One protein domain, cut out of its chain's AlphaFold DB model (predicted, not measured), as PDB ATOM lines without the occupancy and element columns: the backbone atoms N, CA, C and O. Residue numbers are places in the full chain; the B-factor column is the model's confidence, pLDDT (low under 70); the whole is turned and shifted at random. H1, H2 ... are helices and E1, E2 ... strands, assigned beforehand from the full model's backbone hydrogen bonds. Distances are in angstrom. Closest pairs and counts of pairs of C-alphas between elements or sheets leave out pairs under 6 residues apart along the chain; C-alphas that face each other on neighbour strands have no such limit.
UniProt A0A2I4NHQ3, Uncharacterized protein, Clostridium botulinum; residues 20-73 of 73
ATOM      1  N   THR A  20     -32.984 -28.195 -32.065       51.41
ATOM      2  CA  THR A  20     -34.116 -27.830 -31.211       51.41
ATOM      3  C   THR A  20     -34.104 -26.306 -31.104       51.41
ATOM      4  O   THR A  20     -33.728 -25.704 -30.099       51.41
ATOM      5  N   ALA A  21     -34.490 -25.654 -32.204       54.84
ATOM      6  CA  ALA A  21     -34.958 -24.281 -32.165       54.84
ATOM      7  C   ALA A  21     -36.263 -24.312 -31.365       54.84
ATOM      8  O   ALA A  21     -37.352 -24.461 -31.911       54.84
ATOM      9  N   HIS A  22     -36.130 -24.295 -30.041       57.09
ATOM     10  CA  HIS A  22     -37.235 -24.192 -29.110       57.09
ATOM     11  C   HIS A  22     -37.920 -22.858 -29.414       57.09
ATOM     12  O   HIS A  22     -37.427 -21.795 -29.037       57.09
ATOM     13  N   ALA A  23     -38.984 -22.904 -30.217       63.34
ATOM     14  CA  ALA A  23     -39.631 -21.708 -30.720       63.34
ATOM     15  C   ALA A  23     -40.207 -20.931 -29.536       63.34
ATOM     16  O   ALA A  23     -41.079 -21.421 -28.817       63.34
ATOM     17  N   ALA A  24     -39.693 -19.721 -29.320       71.69
ATOM     18  CA  ALA A  24     -40.329 -18.770 -28.426       71.69
ATOM     19  C   ALA A  24     -41.751 -18.515 -28.937       71.69
ATOM     20  O   ALA A  24     -41.920 -18.209 -30.121       71.69
ATOM     21  N   PHE A  25     -42.754 -18.629 -28.072       80.44
ATOM     22  CA  PHE A  25     -44.128 -18.291 -28.430       80.44
ATOM     23  C   PHE A  25     -44.457 -16.875 -27.961       80.44
ATOM     24  O   PHE A  25     -43.838 -16.353 -27.034       80.44
ATOM     25  N   ILE A  26     -45.414 -16.232 -28.621       82.00
ATOM     26  CA  ILE A  26     -45.924 -14.924 -28.207       82.00
ATOM     27  C   ILE A  26     -47.189 -15.169 -27.387       82.00
ATOM     28  O   ILE A  26     -48.088 -15.883 -27.833       82.00
ATOM     29  N   CYS A  27     -47.252 -14.617 -26.177       81.31
ATOM     30  CA  CYS A  27     -48.466 -14.658 -25.376       81.31
ATOM     31  C   CYS A  27     -49.548 -13.813 -26.055       81.31
ATOM     32  O   CYS A  27     -49.406 -12.602 -26.163       81.31
ATOM     33  N   ASN A  28     -50.664 -14.426 -26.435       81.69
ATOM     34  CA  ASN A  28     -51.786 -13.752 -27.096       81.69
ATOM     35  C   ASN A  28     -52.542 -12.736 -26.216       81.69
ATOM     36  O   ASN A  28     -53.481 -12.106 -26.693       81.69
ATOM     37  N   VAL A  29     -52.194 -12.619 -24.931       81.50
ATOM     38  CA  VAL A  29     -52.841 -11.699 -23.981       81.50
ATOM     39  C   VAL A  29     -52.026 -10.425 -23.774       81.50
ATOM     40  O   VAL A  29     -52.597  -9.354 -23.612       81.50
ATOM     41  N   CYS A  30     -50.696 -10.537 -23.729       84.06
ATOM     42  CA  CYS A  30     -49.810  -9.416 -23.398       84.06
ATOM     43  C   CYS A  30     -48.682  -9.183 -24.406       84.06
ATOM     44  O   CYS A  30     -47.796  -8.378 -24.135       84.06
ATOM     45  N   ASP A  31     -48.676  -9.927 -25.514       82.00
ATOM     46  CA  ASP A  31     -47.678  -9.886 -26.590       82.00
ATOM     47  C   ASP A  31     -46.223 -10.114 -26.143       82.00
ATOM     48  O   ASP A  31     -45.267  -9.912 -26.894       82.00
ATOM     49  N   ALA A  32     -46.037 -10.616 -24.923       81.69
ATOM     50  CA  ALA A  32     -44.735 -10.990 -24.408       81.69
ATOM     51  C   ALA A  32     -44.178 -12.209 -25.147       81.69
ATOM     52  O   ALA A  32     -44.875 -13.205 -25.367       81.69
ATOM     53  N   ARG A  33     -42.881 -12.163 -25.459       83.81
ATOM     54  CA  ARG A  33     -42.148 -13.303 -26.010       83.81
ATOM     55  C   ARG A  33     -41.747 -14.253 -24.881       83.81
ATOM     56  O   ARG A  33     -40.941 -13.891 -24.030       83.81
ATOM     57  N   VAL A  34     -42.281 -15.471 -24.892       80.25
ATOM     58  CA  VAL A  34     -42.073 -16.492 -23.860       80.25
ATOM     59  C   VAL A  34     -41.209 -17.621 -24.403       80.25
ATOM     60  O   VAL A  34     -41.528 -18.240 -25.420       80.25
ATOM     61  N   MET A  35     -40.106 -17.898 -23.712       81.06
ATOM     62  CA  MET A  35     -39.233 -19.022 -24.039       81.06
ATOM     63  C   MET A  35     -39.777 -20.317 -23.423       81.06
ATOM     64  O   MET A  35     -40.286 -20.287 -22.298       81.06
ATOM     65  N   PRO A  36     -39.648 -21.470 -24.099       70.12
ATOM     66  CA  PRO A  36     -40.016 -22.756 -23.512       70.12
ATOM     67  C   PRO A  36     -39.300 -22.992 -22.176       70.12
ATOM     68  O   PRO A  36     -38.098 -22.761 -22.056       70.12
ATOM     69  N   GLY A  37     -40.050 -23.419 -21.158       72.81
ATOM     70  CA  GLY A  37     -39.540 -23.621 -19.796       72.81
ATOM     71  C   GLY A  37     -39.504 -22.366 -18.915       72.81
ATOM     72  O   GLY A  37     -39.257 -22.491 -17.718       72.81
ATOM     73  N   GLN A  38     -39.790 -21.172 -19.447       70.50
ATOM     74  CA  GLN A  38     -40.000 -19.993 -18.607       70.50
ATOM     75  C   GLN A  38     -41.432 -19.943 -18.075       70.50
ATOM     76  O   GLN A  38     -42.400 -20.087 -18.823       70.50
ATOM     77  N   SER A  39     -41.563 -19.684 -16.773       71.56
ATOM     78  CA  SER A  39     -42.842 -19.281 -16.195       71.56
ATOM     79  C   SER A  39     -43.183 -17.879 -16.696       71.56
ATOM     80  O   SER A  39     -42.387 -16.951 -16.548       71.56
ATOM     81  N   HIS A  40     -44.353 -17.735 -17.312       76.31
ATOM     82  CA  HIS A  40     -44.838 -16.472 -17.845       76.31
ATOM     83  C   HIS A  40     -46.176 -16.115 -17.201       76.31
ATOM     84  O   HIS A  40     -47.156 -16.841 -17.365       76.31
ATOM     85  N   SER A  41     -46.230 -14.979 -16.504       81.69
ATOM     86  CA  SER A  41     -47.488 -14.366 -16.080       81.69
ATOM     87  C   SER A  41     -47.674 -13.045 -16.820       81.69
ATOM     88  O   SER A  41     -46.791 -12.186 -16.812       81.69
ATOM     89  N   CYS A  42     -48.837 -12.852 -17.445       82.69
ATOM     90  CA  CYS A  42     -49.124 -11.622 -18.185       82.69
ATOM     91  C   CYS A  42     -49.060 -10.377 -17.294       82.69
ATOM     92  O   CYS A  42     -48.760  -9.293 -17.777       82.69
ATOM     93  N   CYS A  43     -49.303 -10.521 -15.989       85.94
ATOM     94  CA  CYS A  43     -49.239  -9.411 -15.040       85.94
ATOM     95  C   CYS A  43     -47.813  -8.867 -14.865       85.94
ATOM     96  O   CYS A  43     -47.654  -7.697 -14.537       85.94
ATOM     97  N   ASP A  44     -46.776  -9.662 -15.147       82.69
ATOM     98  CA  ASP A  44     -45.394  -9.168 -15.137       82.69
ATOM     99  C   ASP A  44     -45.097  -8.216 -16.314       82.69
ATOM    100  O   ASP A  44     -44.147  -7.445 -16.243       82.69
ATOM    101  N   TYR A  45     -45.930  -8.227 -17.363       83.69
ATOM    102  CA  TYR A  45     -45.812  -7.353 -18.539       83.69
ATOM    103  C   TYR A  45     -46.876  -6.250 -18.567       83.69
ATOM    104  O   TYR A  45     -46.578  -5.101 -18.874       83.69
ATOM    105  N   LEU A  46     -48.121  -6.590 -18.229       86.88
ATOM    106  CA  LEU A  46     -49.261  -5.666 -18.215       86.88
ATOM    107  C   LEU A  46     -49.356  -4.845 -16.921       86.88
ATOM    108  O   LEU A  46     -50.170  -3.928 -16.840       86.88
ATOM    109  N   GLY A  47     -48.561  -5.195 -15.909       87.75
ATOM    110  CA  GLY A  47     -48.628  -4.630 -14.568       87.75
ATOM    111  C   GLY A  47     -49.507  -5.445 -13.616       87.75
ATOM    112  O   GLY A  47     -50.486  -6.095 -14.005       87.75
ATOM    113  N   HIS A  48     -49.139  -5.400 -12.335       91.06
ATOM    114  CA  HIS A  48     -49.875  -6.049 -11.253       91.06
ATOM    115  C   HIS A  48     -50.944  -5.119 -10.680       91.06
ATOM    116  O   HIS A  48     -50.748  -3.909 -10.591       91.06
ATOM    117  N   VAL A  49     -52.069  -5.701 -10.264       91.62
ATOM    118  CA  VAL A  49     -53.120  -4.987  -9.529       91.62
ATOM    119  C   VAL A  49     -53.028  -5.410  -8.075       91.62
ATOM    120  O   VAL A  49     -53.383  -6.540  -7.752       91.62
ATOM    121  N   GLU A  50     -52.521  -4.525  -7.227       94.31
ATOM    122  CA  GLU A  50     -52.234  -4.835  -5.828       94.31
ATOM    123  C   GLU A  50     -53.517  -5.016  -5.001       94.31
ATOM    124  O   GLU A  50     -54.428  -4.192  -5.056       94.31
ATOM    125  N   ALA A  51     -53.560  -6.077  -4.198       94.56
ATOM    126  CA  ALA A  51     -54.459  -6.227  -3.062       94.56
ATOM    127  C   ALA A  51     -53.644  -6.384  -1.784       94.56
ATOM    128  O   ALA A  51     -52.728  -7.203  -1.705       94.56
ATOM    129  N   VAL A  52     -53.998  -5.580  -0.786       95.62
ATOM    130  CA  VAL A  52     -53.344  -5.561   0.520       95.62
ATOM    131  C   VAL A  52     -54.154  -6.416   1.480       95.62
ATOM    132  O   VAL A  52     -55.353  -6.203   1.648       95.62
ATOM    133  N   HIS A  53     -53.479  -7.363   2.120       94.44
ATOM    134  CA  HIS A  53     -54.040  -8.219   3.155       94.44
ATOM    135  C   HIS A  53     -53.333  -7.929   4.469       94.44
ATOM    136  O   HIS A  53     -52.112  -7.764   4.510       94.44
ATOM    137  N   SER A  54     -54.103  -7.900   5.545       95.31
ATOM    138  CA  SER A  54     -53.601  -7.718   6.902       95.31
ATOM    139  C   SER A  54     -54.099  -8.865   7.767       95.31
ATOM    140  O   SER A  54     -55.225  -9.332   7.598       95.31
ATOM    141  N   ARG A  55     -53.243  -9.334   8.669       94.12
ATOM    142  CA  ARG A  55     -53.574 -10.297   9.715       94.12
ATOM    143  C   ARG A  55     -53.745  -9.569  11.043       94.12
ATOM    144  O   ARG A  55     -53.179  -8.497  11.255       94.12
ATOM    145  N   ASP A  56     -54.464 -10.204  11.960       94.88
ATOM    146  CA  ASP A  56     -54.709  -9.673  13.306       94.88
ATOM    147  C   ASP A  56     -53.432  -9.586  14.167       94.88
ATOM    148  O   ASP A  56     -53.408  -8.885  15.174       94.88
ATOM    149  N   ASP A  57     -52.350 -10.264  13.763       94.06
ATOM    150  CA  ASP A  57     -51.030 -10.216  14.409       94.06
ATOM    151  C   ASP A  57     -50.159  -9.024  13.957       94.06
ATOM    152  O   ASP A  57     -49.007  -8.900  14.374       94.06
ATOM    153  N   GLY A  58     -50.698  -8.145  13.105       90.75
ATOM    154  CA  GLY A  58     -49.991  -6.985  12.564       90.75
ATOM    155  C   GLY A  58     -49.092  -7.294  11.364       90.75
ATOM    156  O   GLY A  58     -48.472  -6.377  10.825       90.75
ATOM    157  N   THR A  59     -49.025  -8.549  10.909       93.75
ATOM    158  CA  THR A  59     -48.366  -8.905   9.645       93.75
ATOM    159  C   THR A  59     -49.312  -8.707   8.462       93.75
ATOM    160  O   THR A  59     -50.534  -8.651   8.607       93.75
ATOM    161  N   GLY A  60     -48.768  -8.593   7.255       94.94
ATOM    162  CA  GLY A  60     -49.573  -8.427   6.052       94.94
ATOM    163  C   GLY A  60     -48.815  -8.857   4.816       94.94
ATOM    164  O   GLY A  60     -47.603  -9.018   4.850       94.94
ATOM    165  N   TRP A  61     -49.533  -9.057   3.721       96.19
ATOM    166  CA  TRP A  61     -48.916  -9.323   2.429       96.19
ATOM    167  C   TRP A  61     -49.681  -8.597   1.332       96.19
ATOM    168  O   TRP A  61     -50.868  -8.293   1.460       96.19
ATOM    169  N   VAL A  62     -48.987  -8.316   0.239       95.06
ATOM    170  CA  VAL A  62     -49.561  -7.742  -0.971       95.06
ATOM    171  C   VAL A  62     -49.509  -8.807  -2.052       95.06
ATOM    172  O   VAL A  62     -48.427  -9.298  -2.380       95.06
ATOM    173  N   ASP A  63     -50.661  -9.162  -2.610       94.75
ATOM    174  CA  ASP A  63     -50.755 -10.039  -3.774       94.75
ATOM    175  C   ASP A  63     -51.364  -9.317  -4.980       94.75
ATOM    176  O   ASP A  63     -51.877  -8.204  -4.885       94.75
ATOM    177  N   CYS A  64     -51.251  -9.927  -6.156       91.69
ATOM    178  CA  CYS A  64     -51.937  -9.442  -7.345       91.69
ATOM    179  C   CYS A  64     -53.360 -10.018  -7.408       91.69
ATOM    180  O   CYS A  64     -53.526 -11.235  -7.467       91.69
ATOM    181  N   LEU A  65     -54.392  -9.175  -7.512       88.88
ATOM    182  CA  LEU A  65     -55.790  -9.618  -7.656       88.88
ATOM    183  C   LEU A  65     -56.026 -10.482  -8.901       88.88
ATOM    184  O   LEU A  65     -56.937 -11.306  -8.915       88.88
ATOM    185  N   ARG A  66     -55.217 -10.294  -9.950       84.88
ATOM    186  CA  ARG A  66     -55.371 -10.997 -11.231       84.88
ATOM    187  C   ARG A  66     -54.677 -12.355 -11.252       84.88
ATOM    188  O   ARG A  66     -55.283 -13.332 -11.672       84.88
ATOM    189  N   CYS A  67     -53.412 -12.422 -10.829       85.69
ATOM    190  CA  CYS A  67     -52.606 -13.648 -10.920       85.69
ATOM    191  C   CYS A  67     -52.263 -14.288  -9.570       85.69
ATOM    192  O   CYS A  67     -51.588 -15.313  -9.550       85.69
ATOM    193  N   ARG A  68     -52.695 -13.695  -8.448       88.06
ATOM    194  CA  ARG A  68     -52.470 -14.176  -7.070       88.06
ATOM    195  C   ARG A  68     -50.995 -14.345  -6.680       88.06
ATOM    196  O   ARG A  68     -50.688 -14.947  -5.657       88.06
ATOM    197  N   LYS A  69     -50.073 -13.784  -7.470       88.44
ATOM    198  CA  LYS A  69     -48.643 -13.710  -7.151       88.44
ATOM    199  C   LYS A  69     -48.443 -12.809  -5.935       88.44
ATOM    200  O   LYS A  69     -48.950 -11.689  -5.931       88.44
ATOM    201  N   ILE A  70     -47.688 -13.276  -4.941       92.62
ATOM    202  CA  ILE A  70     -47.262 -12.447  -3.808       92.62
ATOM    203  C   ILE A  70     -46.185 -11.478  -4.302       92.62
ATOM    204  O   ILE A  70     -45.179 -11.895  -4.874       92.62
ATOM    205  N   LEU A  71     -46.428 -10.186  -4.109       91.75
ATOM    206  CA  LEU A  71     -45.546  -9.093  -4.519       91.75
ATOM    207  C   LEU A  71     -44.674  -8.628  -3.351       91.75
ATOM    208  O   LEU A  71     -43.503  -8.308  -3.544       91.75
ATOM    209  N   ARG A  72     -45.254  -8.594  -2.145       92.06
ATOM    210  CA  ARG A  72     -44.604  -8.233  -0.877       92.06
ATOM    211  C   ARG A  72     -45.201  -9.087   0.241       92.06
ATOM    212  O   ARG A  72     -46.400  -9.350   0.207       92.06
ATOM    213  N   ALA A  73     -44.385  -9.524   1.189       86.81
ATOM    214  CA  ALA A  73     -44.779 -10.340   2.338       86.81
ATOM    215  C   ALA A  73     -44.194  -9.760   3.626       86.81
ATOM    216  O   ALA A  73     -43.237  -8.957   3.503       86.81
TER     217      ALA A  73
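AT A GLANCE: This is residues 20 to 73 of the 73 residues of an uncharacterized protein of Clostridium botulinum (UniProt A0A2I4NHQ3). A rod with little regular structure: a small antiparallel sheet, the meander E1 E2 E3 of strands following one another, makes one end, looping residues 20 to 42 the other, and short H1 lies between. Of 54 printed residues, 17 are in named elements, mixed class, in the order H1, E1, E2, E3. It is only just extended, close to loose, with radius of gyration of the C-alphas 15.2 A and spans of 52 by 20 by 10 A.

IN THESE COORDINATES: E1 is residues 50 to 54, 13.1 A from first to last C-alpha; E2, 60 to 64, 13.6 A; E3, 70 to 72, ends at C-alpha (-44.604, -8.233, -0.877). H1, 43 to 46, begins at C-alpha (-49.239, -9.411, -15.040).

HOW THE PARTS SIT: E2 forms hairpins with E1, N 51 to O 63 2.8 A, and E3, N 62 to O 72 2.8 A, both within hydrogen-bond range. H1, not on the sheet, is too short for O i to N i+4 pairs; its one O i to N i+3 pair is out of range.

THE WHOLE: The farthest C-alphas, Thr 20 and Asp 56, are 52.3 A apart. The printed part has no cut; its links are tight. Residues 20 to 23 have pLDDT under 70.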